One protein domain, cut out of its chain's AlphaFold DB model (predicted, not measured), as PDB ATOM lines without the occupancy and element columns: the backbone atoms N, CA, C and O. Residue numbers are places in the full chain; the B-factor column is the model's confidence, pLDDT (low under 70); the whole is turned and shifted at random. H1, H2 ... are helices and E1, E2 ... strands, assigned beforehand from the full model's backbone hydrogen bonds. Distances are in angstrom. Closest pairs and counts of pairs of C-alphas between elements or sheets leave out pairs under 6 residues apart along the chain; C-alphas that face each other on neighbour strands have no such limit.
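AT A GLANCE: This is residues 38 to 174 of the 408 residues of an uncharacterized protein of Chaetomium globosum (strain ATCC 6205 / CBS 148.51 / DSM 1962 / NBRC 6347 / NRRL 1970) (UniProt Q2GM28). With little regular structure, a small antiparallel sheet round E1 has H2 packed across one face; hairpins E3-E4 and E5-E6 lie toward opposite ends. The 137 residues hold E1 H1 E2 E3 E4 H2 E5 E6 E7 E8, mixed, with 48 in named elements. The whole is compact, radius of gyration of the C-alphas 15.0 A, spanning 49 by 32 by 28 A.

HOW THE PARTS SIT: E1, residues 38 to 44, has E2, 56 to 59, on one side, N 44 to O 56 2.9 A, and E7, 134 to 136, N 43 to O 135 2.8 A, and E8, 169 to 172, N 38 to O 171 2.9 A, on the other side. H2, 96 to 109, every O i to N i+4 pair within hydrogen-bond range, is on this sheet, height 9.9 A; closest C-alphas to E2 are Val 58 and Phe 99, 6.0 A. H1, 47 to 50, too short for such a pair, only grazes it. Hairpins are E3, 64 to 66, with E4, 71 to 73, N 66 to O 71 2.8 A, and E5, 119 to 121, with E6, 125 to 127, N 121 to O 125 2.8 A.

IN THESE COORDINATES: E1 runs 16.4 A from C-alpha 38 at (259.874, 157.687, 220.490); H2 spans 19.9 A from first to last C-alpha; E8 ends at C-alpha 172 at (255.254, 154.001, 223.260).

THE WHOLE: The printed part has no cut; links E4 to H2 and E7 to E8 are long. pLDDT is under 70 at residues 62 to 73, 77 to 92 and 141 to 146.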
ATOM      1  N   ASP A  38     258.532 157.728 221.055       86.75
ATOM      2  CA  ASP A  38     259.874 157.687 220.490       86.75
ATOM      3  C   ASP A  38     259.806 157.251 219.026       86.75
ATOM      4  O   ASP A  38     258.992 156.403 218.660       86.75
ATOM      5  N   VAL A  39     260.686 157.766 218.170       86.94
ATOM      6  CA  VAL A  39     260.795 157.271 216.787       86.94
ATOM      7  C   VAL A  39     261.648 156.002 216.770       86.94
ATOM      8  O   VAL A  39     262.763 156.000 217.295       86.94
ATOM      9  N   VAL A  40     261.155 154.925 216.155       89.50
ATOM     10  CA  VAL A  40     261.882 153.650 216.034       89.50
ATOM     11  C   VAL A  40     262.799 153.678 214.816       89.50
ATOM     12  O   VAL A  40     262.354 153.933 213.698       89.50
ATOM     13  N   ALA A  41     264.073 153.361 215.031       88.38
ATOM     14  CA  ALA A  41     265.080 153.255 213.984       88.38
ATOM     15  C   ALA A  41     265.225 151.815 213.488       88.38
ATOM     16  O   ALA A  41     265.033 151.531 212.303       88.38
ATOM     17  N   TYR A  42     265.529 150.907 214.418       91.75
ATOM     18  CA  TYR A  42     265.854 149.514 214.135       91.75
ATOM     19  C   TYR A  42     265.013 148.564 214.986       91.75
ATOM     20  O   TYR A  42     264.560 148.905 216.078       91.75
ATOM     21  N   VAL A  43     264.850 147.344 214.490       94.94
ATOM     22  CA  VAL A  43     264.272 146.210 215.210       94.94
ATOM     23  C   VAL A  43     265.241 145.047 215.096       94.94
ATOM     24  O   VAL A  43     265.594 144.653 213.983       94.94
ATOM     25  N   ILE A  44     265.677 144.518 216.237       95.88
ATOM     26  CA  ILE A  44     266.501 143.308 216.313       95.88
ATOM     27  C   ILE A  44     265.571 142.145 216.650       95.88
ATOM     28  O   ILE A  44     265.131 142.029 217.792       95.88
ATOM     29  N   HIS A  45     265.266 141.297 215.669       96.06
ATOM     30  CA  HIS A  45     264.295 140.197 215.807       96.06
ATOM     31  C   HIS A  45     264.836 139.017 216.627       96.06
ATOM     32  O   HIS A  45     264.097 138.223 217.201       96.06
ATOM     33  N   ASP A  46     266.157 138.863 216.684       94.94
ATOM     34  CA  ASP A  46     266.849 137.778 217.381       94.94
ATOM     35  C   ASP A  46     267.703 138.287 218.551       94.94
ATOM     36  O   ASP A  46     268.797 137.785 218.826       94.94
ATOM     37  N   ALA A  47     267.172 139.262 219.298       94.44
ATOM     38  CA  ALA A  47     267.888 139.946 220.375       94.44
ATOM     39  C   ALA A  47     268.308 139.020 221.544       94.44
ATOM     40  O   ALA A  47     269.208 139.347 222.320       94.44
ATOM     41  N   TRP A  48     267.739 137.815 221.644       94.00
ATOM     42  CA  TRP A  48     268.179 136.759 222.572       94.00
ATOM     43  C   TRP A  48     269.644 136.361 222.403       94.00
ATOM     44  O   TRP A  48     270.288 135.952 223.369       94.00
ATOM     45  N   ARG A  49     270.217 136.569 221.217       93.06
ATOM     46  CA  ARG A  49     271.634 136.309 220.938       93.06
ATOM     47  C   ARG A  49     272.577 137.313 221.601       93.06
ATOM     48  O   ARG A  49     273.751 137.010 221.780       93.06
ATOM     49  N   ILE A  50     272.054 138.470 222.003       93.31
ATOM     50  CA  ILE A  50     272.770 139.531 222.726       93.31
ATOM     51  C   ILE A  50     272.231 139.710 224.155       93.31
ATOM     52  O   ILE A  50     272.335 140.789 224.736       93.31
ATOM     53  N   ASN A  51     271.657 138.647 224.736       92.75
ATOM     54  CA  ASN A  51     271.108 138.632 226.098       92.75
ATOM     55  C   ASN A  51     269.960 139.644 226.321       92.75
ATOM     56  O   ASN A  51     269.834 140.259 227.384       92.75
ATOM     57  N   LYS A  52     269.127 139.844 225.296       92.44
ATOM     58  CA  LYS A  52     267.876 140.617 225.343       92.44
ATOM     59  C   LYS A  52     266.698 139.704 224.996       92.44
ATOM     60  O   LYS A  52     266.895 138.556 224.636       92.44
ATOM     61  N   THR A  53     265.457 140.145 225.151       90.88
ATOM     62  CA  THR A  53     264.288 139.264 224.964       90.88
ATOM     63  C   THR A  53     263.472 139.665 223.750       90.88
ATOM     64  O   THR A  53     263.110 140.832 223.642       90.88
ATOM     65  N   GLY A  54     263.118 138.684 222.912       88.56
ATOM     66  CA  GLY A  54     262.222 138.869 221.767       88.56
ATOM     67  C   GLY A  54     262.734 139.895 220.757       88.56
ATOM     68  O   GLY A  54     263.943 140.004 220.546       88.56
ATOM     69  N   ASP A  55     261.792 140.641 220.183       93.00
ATOM     70  CA  ASP A  55     262.074 141.755 219.285       93.00
ATOM     71  C   ASP A  55     262.474 142.981 220.106       93.00
ATOM     72  O   ASP A  55     261.695 143.504 220.908       93.00
ATOM     73  N   LEU A  56     263.704 143.447 219.909       94.12
ATOM     74  CA  LEU A  56     264.206 144.645 220.569       94.12
ATOM     75  C   LEU A  56     264.038 145.853 219.650       94.12
ATOM     76  O   LEU A  56     264.710 145.955 218.621       94.12
ATOM     77  N   LEU A  57     263.164 146.775 220.049       92.81
ATOM     78  CA  LEU A  57     262.989 148.066 219.390       92.81
ATOM     79  C   LEU A  57     264.120 149.014 219.803       92.81
ATOM     80  O   LEU A  57     264.376 149.221 220.990       92.81
ATOM     81  N   VAL A  58     264.787 149.602 218.816       90.62
ATOM     82  CA  VAL A  58     265.877 150.561 219.001       90.62
ATOM     83  C   VAL A  58     265.399 151.915 218.494       90.62
ATOM     84  O   VAL A  58     265.146 152.076 217.298       90.62
ATOM     85  N   SER A  59     265.248 152.883 219.397       88.00
ATOM     86  CA  SER A  59     264.742 154.219 219.075       88.00
ATOM     87  C   SER A  59     265.853 155.227 218.782       88.00
ATOM     88  O   SER A  59     267.006 155.039 219.163       88.00
ATOM     89  N   TYR A  60     265.494 156.328 218.121       78.56
ATOM     90  CA  TYR A  60     266.363 157.493 217.925       78.56
ATOM     91  C   TYR A  60     266.613 158.295 219.211       78.56
ATOM     92  O   TYR A  60     267.515 159.137 219.248       78.56
ATOM     93  N   GLY A  61     265.833 158.015 220.258       74.19
ATOM     94  CA  GLY A  61     265.729 158.846 221.448       74.19
ATOM     95  C   GLY A  61     264.923 160.124 221.184       74.19
ATOM     96  O   GLY A  61     264.326 160.279 220.114       74.19
ATOM     97  N   PRO A  62     264.916 161.063 222.142       68.62
ATOM     98  CA  PRO A  62     264.222 162.334 221.983       68.62
ATOM     99  C   PRO A  62     264.882 163.174 220.878       68.62
ATOM    100  O   PRO A  62     266.074 163.487 220.943       68.62
ATOM    101  N   THR A  63     264.117 163.521 219.837       64.12
ATOM    102  CA  THR A  63     264.677 164.050 218.579       64.12
ATOM    103  C   THR A  63     264.751 165.577 218.528       64.12
ATOM    104  O   THR A  63     265.633 166.119 217.867       64.12
ATOM    105  N   SER A  64     263.878 166.316 219.224       62.84
ATOM    106  CA  SER A  64     263.877 167.788 219.146       62.84
ATOM    107  C   SER A  64     263.160 168.459 220.312       62.84
ATOM    108  O   SER A  64     262.280 167.866 220.916       62.84
ATOM    109  N   TRP A  65     263.512 169.707 220.625       61.38
ATOM    110  CA  TRP A  65     262.786 170.518 221.605       61.38
ATOM    111  C   TRP A  65     261.513 171.098 220.979       61.38
ATOM    112  O   TRP A  65     261.604 171.885 220.039       61.38
ATOM    113  N   ASP A  66     260.345 170.770 221.523       59.53
ATOM    114  CA  ASP A  66     259.091 171.418 221.162       59.53
ATOM    115  C   ASP A  66     258.993 172.783 221.876       59.53
ATOM    116  O   ASP A  66     258.885 172.839 223.109       59.53
ATOM    117  N   PRO A  67     259.012 173.910 221.138       52.81
ATOM    118  CA  PRO A  67     258.920 175.242 221.727       52.81
ATOM    119  C   PRO A  67     257.552 175.517 222.372       52.81
ATOM    120  O   PRO A  67     257.460 176.385 223.243       52.81
ATOM    121  N   ILE A  68     256.497 174.794 221.979       56.62
ATOM    122  CA  ILE A  68     255.131 174.976 222.484       56.62
ATOM    123  C   ILE A  68     254.985 174.322 223.852       56.62
ATOM    124  O   ILE A  68     254.494 174.966 224.787       56.62
ATOM    125  N   THR A  69     255.425 173.069 224.003       57.41
ATOM    126  CA  THR A  69     255.367 172.337 225.281       57.41
ATOM    127  C   THR A  69     256.589 172.577 226.172       57.41
ATOM    128  O   THR A  69     256.489 172.438 227.395       57.41
ATOM    129  N   GLY A  70     257.703 173.057 225.615       59.59
ATOM    130  CA  GLY A  70     258.965 173.210 226.338       59.59
ATOM    131  C   GLY A  70     259.525 171.862 226.797       59.59
ATOM    132  O   GLY A  70     260.076 171.771 227.892       59.59
ATOM    133  N   LYS A  71     259.287 170.808 226.016       63.72
ATOM    134  CA  LYS A  71     259.735 169.434 226.263       63.72
ATOM    135  C   LYS A  71     260.301 168.865 224.971       63.72
ATOM    136  O   LYS A  71     259.985 169.358 223.894       63.72
ATOM    137  N   GLU A  72     261.129 167.834 225.067       67.81
ATOM    138  CA  GLU A  72     261.561 167.128 223.865       67.81
ATOM    139  C   GLU A  72     260.390 166.316 223.284       67.81
ATOM    140  O   GLU A  72     259.608 165.729 224.033       67.81
ATOM    141  N   ALA A  73     260.232 166.351 221.964       66.50
ATOM    142  CA  ALA A  73     259.180 165.689 221.209       66.50
ATOM    143  C   ALA A  73     259.783 164.977 219.985       66.50
ATOM    144  O   ALA A  73     260.764 165.474 219.406       66.50
ATOM    145  N   PRO A  74     259.194 163.845 219.563       70.00
ATOM    146  CA  PRO A  74     259.670 163.025 218.451       70.00
ATOM    147  C   PRO A  74     259.282 163.635 217.090       70.00
ATOM    148  O   PRO A  74     258.649 162.987 216.260       70.00
ATOM    149  N   LEU A  75     259.590 164.910 216.855       70.56
ATOM    150  CA  LEU A  75     259.248 165.574 215.598       70.56
ATOM    151  C   LEU A  75     260.186 165.112 214.479       70.56
ATOM    152  O   LEU A  75     261.391 164.942 214.686       70.56
ATOM    153  N   LEU A  76     259.614 164.939 213.287       70.88
ATOM    154  CA  LEU A  76     260.357 164.891 212.031       70.88
ATOM    155  C   LEU A  76     260.631 166.335 211.585       70.88
ATOM    156  O   LEU A  76     259.794 167.214 211.797       70.88
ATOM    157  N   SER A  77     261.789 166.591 210.981       64.38
ATOM    158  CA  SER A  77     262.075 167.875 210.342       64.38
ATOM    159  C   SER A  77     261.131 168.105 209.154       64.38
ATOM    160  O   SER A  77     260.545 167.159 208.625       64.38
ATOM    161  N   GLU A  78     260.977 169.361 208.721       61.50
ATOM    162  CA  GLU A  78     260.118 169.718 207.575       61.50
ATOM    163  C   GLU A  78     260.504 168.965 206.288       61.50
ATOM    164  O   GLU A  78     259.639 168.656 205.471       61.50
ATOM    165  N   ASP A  79     261.774 168.567 206.160       58.69
ATOM    166  CA  ASP A  79     262.293 167.763 205.046       58.69
ATOM    167  C   ASP A  79     262.036 166.249 205.208       58.69
ATOM    168  O   ASP A  79     262.589 165.425 204.473       58.69
ATOM    169  N   GLY A  80     261.252 165.852 206.216       57.94
ATOM    170  CA  GLY A  80     261.060 164.458 206.618       57.94
ATOM    171  C   GLY A  80     262.319 163.821 207.210       57.94
ATOM    172  O   GLY A  80     262.387 162.602 207.351       57.94
ATOM    173  N   GLY A  81     263.339 164.620 207.530       59.94
ATOM    174  CA  GLY A  81     264.539 164.166 208.218       59.94
ATOM    175  C   GLY A  81     264.249 163.875 209.686       59.94
ATOM    176  O   GLY A  81     263.306 164.393 210.273       59.94
ATOM    177  N   ILE A  82     265.066 163.032 210.302       63.62
ATOM    178  CA  ILE A  82     265.037 162.864 211.755       63.62
ATOM    179  C   ILE A  82     266.054 163.870 212.294       63.62
ATOM    180  O   ILE A  82     267.214 163.770 211.885       63.62
ATOM    181  N   PRO A  83     265.647 164.847 213.126       58.94
ATOM    182  CA  PRO A  83     266.568 165.859 213.618       58.94
ATOM    183  C   PRO A  83     267.723 165.191 214.364       58.94
ATOM    184  O   PRO A  83     267.516 164.187 215.050       58.94
ATOM    185  N   SER A  84     268.932 165.738 214.184       57.09
ATOM    186  CA  SER A  84     270.191 165.204 214.714       57.09
ATOM    187  C   SER A  84     270.019 164.552 216.089       57.09
ATOM    188  O   SER A  84     269.705 165.223 217.078       57.09
ATOM    189  N   ASN A  85     270.215 163.233 216.150       58.66
ATOM    190  CA  ASN A  85     270.166 162.505 217.404       58.66
ATOM    191  C   ASN A  85     271.290 163.030 218.304       58.66
ATOM    192  O   ASN A  85     272.455 163.063 217.919       58.66
ATOM    193  N   LYS A  86     270.978 163.411 219.544       62.06
ATOM    194  CA  LYS A  86     271.990 163.940 220.476       62.06
ATOM    195  C   LYS A  86     273.002 162.888 220.959       62.06
ATOM    196  O   LYS A  86     273.765 163.170 221.875       62.06
ATOM    197  N   CYS A  87     273.024 161.696 220.361       66.00
ATOM    198  CA  CYS A  87     273.992 160.645 220.639       66.00
ATOM    199  C   CYS A  87     275.402 161.069 220.214       66.00
ATOM    200  O   CYS A  87     275.872 160.770 219.118       66.00
ATOM    201  N   GLY A  88     276.068 161.796 221.104       60.88
ATOM    202  CA  GLY A  88     277.408 162.338 220.936       60.88
ATOM    203  C   GLY A  88     278.040 162.652 222.292       60.88
ATOM    204  O   GLY A  88     277.474 162.359 223.342       60.88
ATOM    205  N   ALA A  89     279.221 163.273 222.281       54.00
ATOM    206  CA  ALA A  89     280.106 163.378 223.448       54.00
ATOM    207  C   ALA A  89     279.503 164.026 224.717       54.00
ATOM    208  O   ALA A  89     280.033 163.810 225.802       54.00
ATOM    209  N   ASN A  90     278.414 164.799 224.606       55.56
ATOM    210  CA  ASN A  90     277.872 165.599 225.713       55.56
ATOM    211  C   ASN A  90     276.434 165.245 226.133       55.56
ATOM    212  O   ASN A  90     275.943 165.829 227.099       55.56
ATOM    213  N   VAL A  91     275.744 164.326 225.444       60.53
ATOM    214  CA  VAL A  91     274.370 163.925 225.796       60.53
ATOM    215  C   VAL A  91     274.222 162.415 225.613       60.53
ATOM    216  O   VAL A  91     274.317 161.883 224.513       60.53
ATOM    217  N   SER A  92     273.999 161.721 226.727       67.06
ATOM    218  CA  SER A  92     273.788 160.277 226.798       67.06
ATOM    219  C   SER A  92     272.383 160.030 227.338       67.06
ATOM    220  O   SER A  92     272.044 160.501 228.423       67.06
ATOM    221  N   TRP A  93     271.560 159.320 226.568       76.50
ATOM    222  CA  TRP A  93     270.279 158.785 227.028       76.50
ATOM    223  C   TRP A  93     270.368 157.250 227.129       76.50
ATOM    224  O   TRP A  93     271.214 156.651 226.458       76.50
ATOM    225  N   PRO A  94     269.525 156.585 227.944       77.12
ATOM    226  CA  PRO A  94     269.711 155.176 228.327       77.12
ATOM    227  C   PRO A  94     269.773 154.131 227.193       77.12
ATOM    228  O   PRO A  94     270.207 153.012 227.443       77.12
ATOM    229  N   GLY A  95     269.359 154.457 225.965       83.00
ATOM    230  CA  GLY A  95     269.451 153.571 224.791       83.00
ATOM    231  C   GLY A  95     270.395 154.072 223.694       83.00
ATOM    232  O   GLY A  95     270.439 153.487 222.614       83.00
ATOM    233  N   CYS A  96     271.178 155.115 223.965       84.50
ATOM    234  CA  CYS A  96     272.101 155.684 222.993       84.50
ATOM    235  C   CYS A  96     273.223 154.710 222.595       84.50
ATOM    236  O   CYS A  96     273.524 154.574 221.412       84.50
ATOM    237  N   GLU A  97     273.802 153.985 223.563       87.19
ATOM    238  CA  GLU A  97     274.814 152.946 223.297       87.19
ATOM    239  C   GLU A  97     274.227 151.847 222.406       87.19
ATOM    240  O   GLU A  97     274.803 151.513 221.377       87.19
ATOM    241  N   LEU A  98     273.015 151.381 222.725       90.00
ATOM    242  CA  LEU A  98     272.312 150.378 221.926       90.00
ATOM    243  C   LEU A  98     272.073 150.858 220.489       90.00
ATOM    244  O   LEU A  98     272.272 150.093 219.547       90.00
ATOM    245  N   PHE A  99     271.661 152.111 220.307       88.44
ATOM    246  CA  PHE A  99     271.468 152.703 218.987       88.44
ATOM    247  C   PHE A  99     272.767 152.741 218.175       88.44
ATOM    248  O   PHE A  99     272.793 152.301 217.024       88.44
ATOM    249  N   VAL A 100     273.847 153.240 218.782       87.38
ATOM    250  CA  VAL A 100     275.164 153.354 218.146       87.38
ATOM    251  C   VAL A 100     275.716 151.971 217.798       87.38
ATOM    252  O   VAL A 100     276.133 151.759 216.660       87.38
ATOM    253  N   ASP A 101     275.640 151.011 218.720       90.44
ATOM    254  CA  ASP A 101     276.071 149.628 218.501       90.44
ATOM    255  C   ASP A 101     275.292 148.968 217.360       90.44
ATOM    256  O   ASP A 101     275.886 148.335 216.486       90.44
ATOM    257  N   THR A 102     273.968 149.162 217.328       91.94
ATOM    258  CA  THR A 102     273.108 148.635 216.258       91.94
ATOM    259  C   THR A 102     273.504 149.224 214.911       91.94
ATOM    260  O   THR A 102     273.668 148.490 213.940       91.94
ATOM    261  N   SER A 103     273.698 150.541 214.860       89.69
ATOM    262  CA  SER A 103     274.074 151.268 213.650       89.69
ATOM    263  C   SER A 103     275.449 150.842 213.112       89.69
ATOM    264  O   SER A 103     275.598 150.546 211.923       89.69
ATOM    265  N   HIS A 104     276.456 150.713 213.984       89.81
ATOM    266  CA  HIS A 104     277.764 150.180 213.596       89.81
ATOM    267  C   HIS A 104     277.659 148.744 213.079       89.81
ATOM    268  O   HIS A 104     278.208 148.430 212.023       89.81
ATOM    269  N   TYR A 105     276.896 147.893 213.764       92.50
ATOM    270  CA  TYR A 105     276.735 146.497 213.377       92.50
ATOM    271  C   TYR A 105     276.080 146.340 211.994       92.50
ATOM    272  O   TYR A 105     276.581 145.587 211.160       92.50
ATOM    273  N   VAL A 106     274.999 147.078 211.701       92.06
ATOM    274  CA  VAL A 106     274.341 147.007 210.376       92.06
ATOM    275  C   VAL A 106     275.209 147.572 209.250       92.06
ATOM    276  O   VAL A 106     275.030 147.190 208.095       92.06
ATOM    277  N   THR A 107     276.165 148.449 209.566       89.50
ATOM    278  CA  THR A 107     277.146 148.950 208.586       89.50
ATOM    279  C   THR A 107     278.094 147.849 208.135       89.50
ATOM    280  O   THR A 107     278.428 147.764 206.957       89.50
ATOM    281  N   GLU A 108     278.537 147.023 209.080       90.56
ATOM    282  CA  GLU A 108     279.547 145.994 208.849       90.56
ATOM    283  C   GLU A 108     278.932 144.711 208.277       90.56
ATOM    284  O   GLU A 108     279.450 144.156 207.310       90.56
ATOM    285  N   TYR A 109     277.795 144.267 208.825       91.81
ATOM    286  CA  TYR A 109     277.194 142.967 208.494       91.81
ATOM    287  C   TYR A 109     275.911 143.053 207.650       91.81
ATOM    288  O   TYR A 109     275.468 142.031 207.119       91.81
ATOM    289  N   GLY A 110     275.326 144.245 207.492       91.62
ATOM    290  CA  GLY A 110     274.088 144.473 206.740       91.62
ATOM    291  C   GLY A 110     272.798 144.194 207.523       91.62
ATOM    292  O   GLY A 110     272.800 144.031 208.742       91.62
ATOM    293  N   PHE A 111     271.674 144.149 206.799       93.88
ATOM    294  CA  PHE A 111     270.328 143.904 207.338       93.88
ATOM    295  C   PHE A 111     269.813 142.490 207.017       93.88
ATOM    296  O   PHE A 111     270.368 141.787 206.170       93.88
ATOM    297  N   TYR A 112     268.712 142.095 207.667       93.75
ATOM    298  CA  TYR A 112     267.969 140.840 207.453       93.75
ATOM    299  C   TYR A 112     268.739 139.539 207.747       93.75
ATOM    300  O   TYR A 112     268.296 138.464 207.350       93.75
ATOM    301  N   GLY A 113     269.901 139.604 208.411       91.62
ATOM    302  CA  GLY A 113     270.689 138.413 208.755       91.62
ATOM    303  C   GLY A 113     271.162 137.602 207.539       91.62
ATOM    304  O   GLY A 113     271.330 136.387 207.627       91.62
ATOM    305  N   LEU A 114     271.349 138.249 206.382       91.62
ATOM    306  CA  LEU A 114     271.704 137.566 205.128       91.62
ATOM    307  C   LEU A 114     273.127 136.988 205.149       91.62
ATOM    308  O   LEU A 114     273.404 135.983 204.494       91.62
ATOM    309  N   THR A 115     274.019 137.612 205.912       90.94
ATOM    310  CA  THR A 115     275.430 137.235 206.024       90.94
ATOM    311  C   THR A 115     275.577 135.963 206.864       90.94
ATOM    312  O   THR A 115     275.267 135.955 208.054       90.94
ATOM    313  N   GLN A 116     276.071 134.877 206.260       91.56
ATOM    314  CA  GLN A 116     276.245 133.559 206.902       91.56
ATOM    315  C   GLN A 116     277.592 133.410 207.631       91.56
ATOM    316  O   GLN A 116     278.095 132.303 207.813       91.56
ATOM    317  N   GLU A 117     278.184 134.523 208.053       91.81
ATOM    318  CA  GLU A 117     279.476 134.548 208.734       91.81
ATOM    319  C   GLU A 117     279.299 134.846 210.231       91.81
ATOM    320  O   GLU A 117     278.313 135.476 210.635       91.81
ATOM    321  N   PRO A 118     280.219 134.374 211.093       93.44
ATOM    322  CA  PRO A 118     280.289 134.830 212.476       93.44
ATOM    323  C   PRO A 118     280.448 136.353 212.529       93.44
ATOM    324  O   PRO A 118     281.130 136.940 211.697       93.44
ATOM    325  N   SER A 119     279.847 136.989 213.528       94.75
ATOM    326  CA  SER A 119     279.844 138.452 213.659       94.75
ATOM    327  C   SER A 119     280.138 138.870 215.093       94.75
ATOM    328  O   SER A 119     280.004 138.067 216.020       94.75
ATOM    329  N   VAL A 120     280.553 140.119 215.293       94.56
ATOM    330  CA  VAL A 120     280.862 140.649 216.625       94.56
ATOM    331  C   VAL A 120     279.916 141.794 216.960       94.56
ATOM    332  O   VAL A 120     279.888 142.813 216.281       94.56
ATOM    333  N   TRP A 121     279.140 141.636 218.031       92.75
ATOM    334  CA  TRP A 121     278.250 142.674 218.544       92.75
ATOM    335  C   TRP A 121     278.971 143.585 219.541       92.75
ATOM    336  O   TRP A 121     279.600 143.095 220.489       92.75
ATOM    337  N   ALA A 122     278.856 144.903 219.336       88.62
ATOM    338  CA  ALA A 122     279.432 145.950 220.191       88.62
ATOM    339  C   ALA A 122     280.937 145.757 220.493       88.62
ATOM    340  O   ALA A 122     281.408 146.061 221.590       88.62
ATOM    341  N   GLY A 123     281.684 145.135 219.570       87.31
ATOM    342  CA  GLY A 123     283.101 144.785 219.751       87.31
ATOM    343  C   GLY A 123     283.402 143.792 220.888       87.31
ATOM    344  O   GLY A 123     284.569 143.572 221.203       87.31
ATOM    345  N   LYS A 124     282.379 143.208 221.530       88.31
ATOM    346  CA  LYS A 124     282.516 142.415 222.768       88.31
ATOM    347  C   LYS A 124     281.955 141.002 222.645       88.31
ATOM    348  O   LYS A 124     282.560 140.059 223.144       88.31
ATOM    349  N   THR A 125     280.790 140.845 222.018       90.88
ATOM    350  CA  THR A 125     280.063 139.566 222.013       90.88
ATOM    351  C   THR A 125     280.214 138.884 220.664       90.88
ATOM    352  O   THR A 125     279.717 139.384 219.659       90.88
ATOM    353  N   GLN A 126     280.883 137.733 220.636       93.75
ATOM    354  CA  GLN A 126     281.025 136.946 219.416       93.75
ATOM    355  C   GLN A 126     279.766 136.112 219.170       93.75
ATOM    356  O   GLN A 126     279.363 135.291 219.996       93.75
ATOM    357  N   LEU A 127     279.150 136.318 218.014       94.19
ATOM    358  CA  LEU A 127     277.921 135.669 217.597       94.19
ATOM    359  C   LEU A 127     278.229 134.604 216.543       94.19
ATOM    360  O   LEU A 127     278.959 134.843 215.579       94.19
ATOM    361  N   ARG A 128     277.653 133.409 216.715       94.44
ATOM    362  CA  ARG A 128     277.692 132.350 215.689       94.44
ATOM    363  C   ARG A 128     276.901 132.793 214.462       94.44
ATOM    364  O   ARG A 128     275.925 133.507 214.635       94.44
ATOM    365  N   ALA A 129     277.277 132.337 213.271       92.62
ATOM    366  CA  ALA A 129     276.500 132.573 212.055       92.62
ATOM    367  C   ALA A 129     275.035 132.091 212.200       92.62
ATOM    368  O   ALA A 129     274.800 131.108 212.917       92.62
ATOM    369  N   PRO A 130     274.064 132.726 211.515       93.75
ATOM    370  CA  PRO A 130     274.194 133.911 210.644       93.75
ATOM    371  C   PRO A 130     274.330 135.227 211.431       93.75
ATOM    372  O   PRO A 130     274.166 135.228 212.646       93.75
ATOM    373  N   ALA A 131     274.608 136.359 210.782       94.38
ATOM    374  CA  ALA A 131     274.547 137.686 211.412       94.38
ATOM    375  C   ALA A 131     273.160 137.974 212.038       94.38
ATOM    376  O   ALA A 131     272.196 137.251 211.779       94.38
ATOM    377  N   LEU A 132     273.051 138.985 212.907       94.81
ATOM    378  CA  LEU A 132     271.782 139.345 213.554       94.81
ATOM    379  C   LEU A 132     270.719 139.725 212.522       94.81
ATOM    380  O   LEU A 132     270.996 140.400 211.524       94.81
ATOM    381  N   ASN A 133     269.484 139.318 212.792       95.88
ATOM    382  CA  ASN A 133     268.336 139.669 211.978       95.88
ATOM    383  C   ASN A 133     267.813 141.048 212.395       95.88
ATOM    384  O   ASN A 133     266.949 141.175 213.263       95.88
ATOM    385  N   ILE A 134     268.373 142.082 211.767       95.44
ATOM    386  CA  ILE A 134     268.026 143.479 212.025       95.44
ATOM    387  C   ILE A 134     267.268 144.046 210.828       95.44
ATOM    388  O   ILE A 134     267.688 143.882 209.680       95.44
ATOM    389  N   THR A 135     266.178 144.757 211.096       94.38
ATOM    390  CA  THR A 135     265.435 145.540 210.097       94.38
ATOM    391  C   THR A 135     265.309 146.988 210.540       94.38
ATOM    392  O   THR A 135     265.307 147.260 211.738       94.38
ATOM    393  N   ALA A 136     265.154 147.911 209.597       92.00
ATOM    394  CA  ALA A 136     264.860 149.313 209.880       92.00
ATOM    395  C   ALA A 136     263.514 149.727 209.274       92.00
ATOM    396  O   ALA A 136     263.004 149.075 208.362       92.00
ATOM    397  N   PHE A 137     262.948 150.818 209.783       88.94
ATOM    398  CA  PHE A 137     261.725 151.410 209.239       88.94
ATOM    399  C   PHE A 137     262.056 152.514 208.235       88.94
ATOM    400  O   PHE A 137     261.906 152.337 207.025       88.94
ATOM    401  N   PHE A 138     262.566 153.628 208.746       87.56
ATOM    402  CA  PHE A 138     263.011 154.778 207.977       87.56
ATOM    403  C   PHE A 138     264.303 155.305 208.589       87.56
ATOM    404  O   PHE A 138     264.366 155.505 209.799       87.56
ATOM    405  N   LEU A 139     265.317 155.525 207.753       85.00
ATOM    406  CA  LEU A 139     266.601 156.089 208.154       85.00
ATOM    407  C   LEU A 139     266.728 157.481 207.514       85.00
ATOM    408  O   LEU A 139     266.898 157.598 206.300       85.00
ATOM    409  N   GLY A 140     266.583 158.522 208.341       72.69
ATOM    410  CA  GLY A 140     266.442 159.918 207.915       72.69
ATOM    411  C   GLY A 140     267.612 160.504 207.115       72.69
ATOM    412  O   GLY A 140     268.709 159.956 207.064       72.69
ATOM    413  N   ASN A 141     267.360 161.656 206.482       61.81
ATOM    414  CA  ASN A 141     268.296 162.295 205.550       61.81
ATOM    415  C   ASN A 141     269.519 162.953 206.207       61.81
ATOM    416  O   ASN A 141     270.515 163.184 205.516       61.81
ATOM    417  N   GLU A 142     269.449 163.266 207.501       57.00
ATOM    418  CA  GLU A 142     270.530 163.963 208.191       57.00
ATOM    419  C   GLU A 142     271.697 163.012 208.459       57.00
ATOM    420  O   GLU A 142     271.570 161.988 209.130       57.00
ATOM    421  N   VAL A 143     272.848 163.372 207.891       48.44
ATOM    422  CA  VAL A 143     274.128 162.667 207.988       48.44
ATOM    423  C   VAL A 143     274.679 162.840 209.403       48.44
ATOM    424  O   VAL A 143     275.661 163.545 209.622       48.44
ATOM    425  N   HIS A 144     274.035 162.234 210.400       57.56
ATOM    426  CA  HIS A 144     274.705 162.051 211.675       57.56
ATOM    427  C   HIS A 144     275.705 160.898 211.507       57.56
ATOM    428  O   HIS A 144     275.308 159.824 211.054       57.56
ATOM    429  N   PRO A 145     276.991 161.067 211.862       58.81
ATOM    430  CA  PRO A 145     278.022 160.044 211.650       58.81
ATOM    431  C   PRO A 145     277.730 158.719 212.368       58.81
ATOM    432  O   PRO A 145     278.321 157.696 212.044       58.81
ATOM    433  N   THR A 146     276.809 158.727 213.334       62.78
ATOM    434  CA  THR A 146     276.370 157.542 214.078       62.78
ATOM    435  C   THR A 146     275.196 156.810 213.429       62.78
ATOM    436  O   THR A 146     274.786 155.788 213.961       62.78
ATOM    437  N   MET A 147     274.581 157.340 212.366       70.56
ATOM    438  CA  MET A 147     273.452 156.718 211.665       70.56
ATOM    439  C   MET A 147     273.923 156.065 210.379       70.56
ATOM    440  O   MET A 147     274.378 156.739 209.458       70.56
ATOM    441  N   ALA A 148     273.757 154.754 210.300       74.75
ATOM    442  CA  ALA A 148     274.224 153.989 209.169       74.75
ATOM    443  C   ALA A 148     273.179 152.992 208.668       74.75
ATOM    444  O   ALA A 148     272.211 152.643 209.350       74.75
ATOM    445  N   GLY A 149     273.366 152.587 207.412       80.31
ATOM    446  CA  GLY A 149     272.468 151.677 206.708       80.31
ATOM    447  C   GLY A 149     271.403 152.345 205.831       80.31
ATOM    448  O   GLY A 149     270.668 151.636 205.152       80.31
ATOM    449  N   ARG A 150     271.334 153.684 205.771       82.75
ATOM    450  CA  ARG A 150     270.385 154.413 204.901       82.75
ATOM    451  C   ARG A 150     270.552 154.062 203.424       82.75
ATOM    452  O   ARG A 150     269.581 153.771 202.733       82.75
ATOM    453  N   ASP A 151     271.794 154.080 202.950       85.00
ATOM    454  CA  ASP A 151     272.138 153.759 201.563       85.00
ATOM    455  C   ASP A 151     272.292 152.262 201.304       85.00
ATOM    456  O   ASP A 151     272.732 151.864 200.223       85.00
ATOM    457  N   TRP A 152     271.922 151.422 202.273       88.19
ATOM    458  CA  TRP A 152     271.989 149.984 202.103       88.19
ATOM    459  C   TRP A 152     271.050 149.539 200.982       88.19
ATOM    460  O   TRP A 152     269.859 149.859 200.956       88.19
ATOM    461  N   VAL A 153     271.620 148.794 200.038       89.56
ATOM    462  CA  VAL A 153     270.907 148.236 198.893       89.56
ATOM    463  C   VAL A 153     270.709 146.757 199.147       89.56
ATOM    464  O   VAL A 153     271.678 146.021 199.346       89.56
ATOM    465  N   HIS A 154     269.461 146.307 199.085       89.50
ATOM    466  CA  HIS A 154     269.162 144.901 199.271       89.50
ATOM    467  C   HIS A 154     269.875 144.061 198.195       89.50
ATOM    468  O   HIS A 154     269.694 144.311 196.998       89.50
ATOM    469  N   PRO A 155     270.667 143.033 198.560       88.75
ATOM    470  CA  PRO A 155     271.535 142.340 197.607       88.75
ATOM    471  C   PRO A 155     270.754 141.619 196.501       88.75
ATOM    472  O   PRO A 155     271.224 141.588 195.361       88.75
ATOM    473  N   ILE A 156     269.561 141.101 196.827       89.06
ATOM    474  CA  ILE A 156     268.656 140.398 195.901       89.06
ATOM    475  C   ILE A 156     267.751 141.373 195.128       89.06
ATOM    476  O   ILE A 156     267.859 141.450 193.910       89.06
ATOM    477  N   THR A 157     266.882 142.132 195.811       91.00
ATOM    478  CA  THR A 157     265.886 143.002 195.152       91.00
ATOM    479  C   THR A 157     266.466 144.285 194.554       91.00
ATOM    480  O   THR A 157     265.812 144.914 193.733       91.00
ATOM    481  N   LYS A 158     267.694 144.676 194.931       91.06
ATOM    482  CA  LYS A 158     268.344 145.948 194.552       91.06
ATOM    483  C   LYS A 158     267.582 147.207 194.982       91.06
ATOM    484  O   LYS A 158     267.896 148.304 194.528       91.06
ATOM    485  N   GLU A 159     266.627 147.067 195.892       90.81
ATOM    486  CA  GLU A 159     265.855 148.178 196.442       90.81
ATOM    487  C   GLU A 159     266.571 148.826 197.634       90.81
ATOM    488  O   GLU A 159     267.385 148.193 198.313       90.81
ATOM    489  N   LYS A 160     266.229 150.089 197.909       88.81
ATOM    490  CA  LYS A 160     266.632 150.829 199.114       88.81
ATOM    491  C   LYS A 160     265.414 150.996 200.038       88.81
ATOM    492  O   LYS A 160     264.723 152.013 199.958       88.81
ATOM    493  N   PRO A 161     265.095 149.999 200.881       87.56
ATOM    494  CA  PRO A 161     263.799 149.916 201.562       87.56
ATOM    495  C   PRO A 161     263.569 150.977 202.648       87.56
ATOM    496  O   PRO A 161     262.410 151.210 203.002       87.56
ATOM    497  N   PHE A 162     264.640 151.602 203.151       88.44
ATOM    498  CA  PHE A 162     264.639 152.469 204.337       88.44
ATOM    499  C   PHE A 162     264.684 153.973 204.021       88.44
ATOM    500  O   PHE A 162     264.855 154.783 204.929       88.44
ATOM    501  N   LEU A 163     264.552 154.349 202.744       85.31
ATOM    502  CA  LEU A 163     264.531 155.750 202.301       85.31
ATOM    503  C   LEU A 163     263.141 156.394 202.343       85.31
ATOM    504  O   LEU A 163     263.033 157.603 202.164       85.31
ATOM    505  N   ASP A 164     262.087 155.603 202.524       85.44
ATOM    506  CA  ASP A 164     260.710 156.081 202.418       85.44
ATOM    507  C   ASP A 164     260.218 156.689 203.748       85.44
ATOM    508  O   ASP A 164     260.019 155.938 204.712       85.44
ATOM    509  N   PRO A 165     259.984 158.015 203.828       81.94
ATOM    510  CA  PRO A 165     259.520 158.672 205.051       81.94
ATOM    511  C   PRO A 165     258.107 158.237 205.460       81.94
ATOM    512  O   PRO A 165     257.735 158.369 206.625       81.94
ATOM    513  N   ALA A 166     257.313 157.662 204.549       84.56
ATOM    514  CA  ALA A 166     255.991 157.141 204.889       84.56
ATOM    515  C   ALA A 166     256.055 155.932 205.843       84.56
ATOM    516  O   ALA A 166     255.066 155.618 206.506       84.56
ATOM    517  N   LYS A 167     257.215 155.266 205.938       87.94
ATOM    518  CA  LYS A 167     257.433 154.101 206.809       87.94
ATOM    519  C   LYS A 167     257.866 154.458 208.228       87.94
ATOM    520  O   LYS A 167     258.120 153.548 209.017       87.94
ATOM    521  N   VAL A 168     257.949 155.743 208.577       88.00
ATOM    522  CA  VAL A 168     258.254 156.162 209.951       88.00
ATOM    523  C   VAL A 168     257.284 155.505 210.928       88.00
ATOM    524  O   VAL A 168     256.065 155.491 210.729       88.00
ATOM    525  N   THR A 169     257.853 154.958 211.996       90.62
ATOM    526  CA  THR A 169     257.118 154.251 213.037       90.62
ATOM    527  C   THR A 169     257.498 154.833 214.388       90.62
ATOM    528  O   THR A 169     258.677 154.985 214.706       90.62
ATOM    529  N   TYR A 170     256.486 155.163 215.174       90.38
ATOM    530  CA  TYR A 170     256.613 155.635 216.543       90.38
ATOM    531  C   TYR A 170     256.420 154.469 217.504       90.38
ATOM    532  O   TYR A 170     255.741 153.498 217.173       90.38
ATOM    533  N   MET A 171     256.973 154.559 218.704       90.31
ATOM    534  CA  MET A 171     256.719 153.607 219.773       90.31
ATOM    535  C   MET A 171     256.376 154.301 221.080       90.31
ATOM    536  O   MET A 171     256.916 155.355 221.393       90.31
ATOM    537  N   VAL A 172     255.511 153.661 221.859       89.88
ATOM    538  CA  VAL A 172     255.254 154.001 223.260       89.88
ATOM    539  C   VAL A 172     254.916 152.719 224.012       89.88
ATOM    540  O   VAL A 172     254.216 151.851 223.488       89.88
ATOM    541  N   SER A 173     255.468 152.553 225.216       85.25
ATOM    542  CA  SER A 173     255.243 151.374 226.072       85.25
ATOM    543  C   SER A 173     255.387 150.026 225.338       85.25
ATOM    544  O   SER A 173     254.581 149.116 225.525       85.25
ATOM    545  N   ASN A 174     256.423 149.901 224.497       83.94
ATOM    546  CA  ASN A 174     256.734 148.710 223.691       83.94
ATOM    547  C   ASN A 174     255.683 148.336 222.620       83.94
ATOM    548  O   ASN A 174     255.646 147.203 222.145       83.94
TER     549      ASN A 174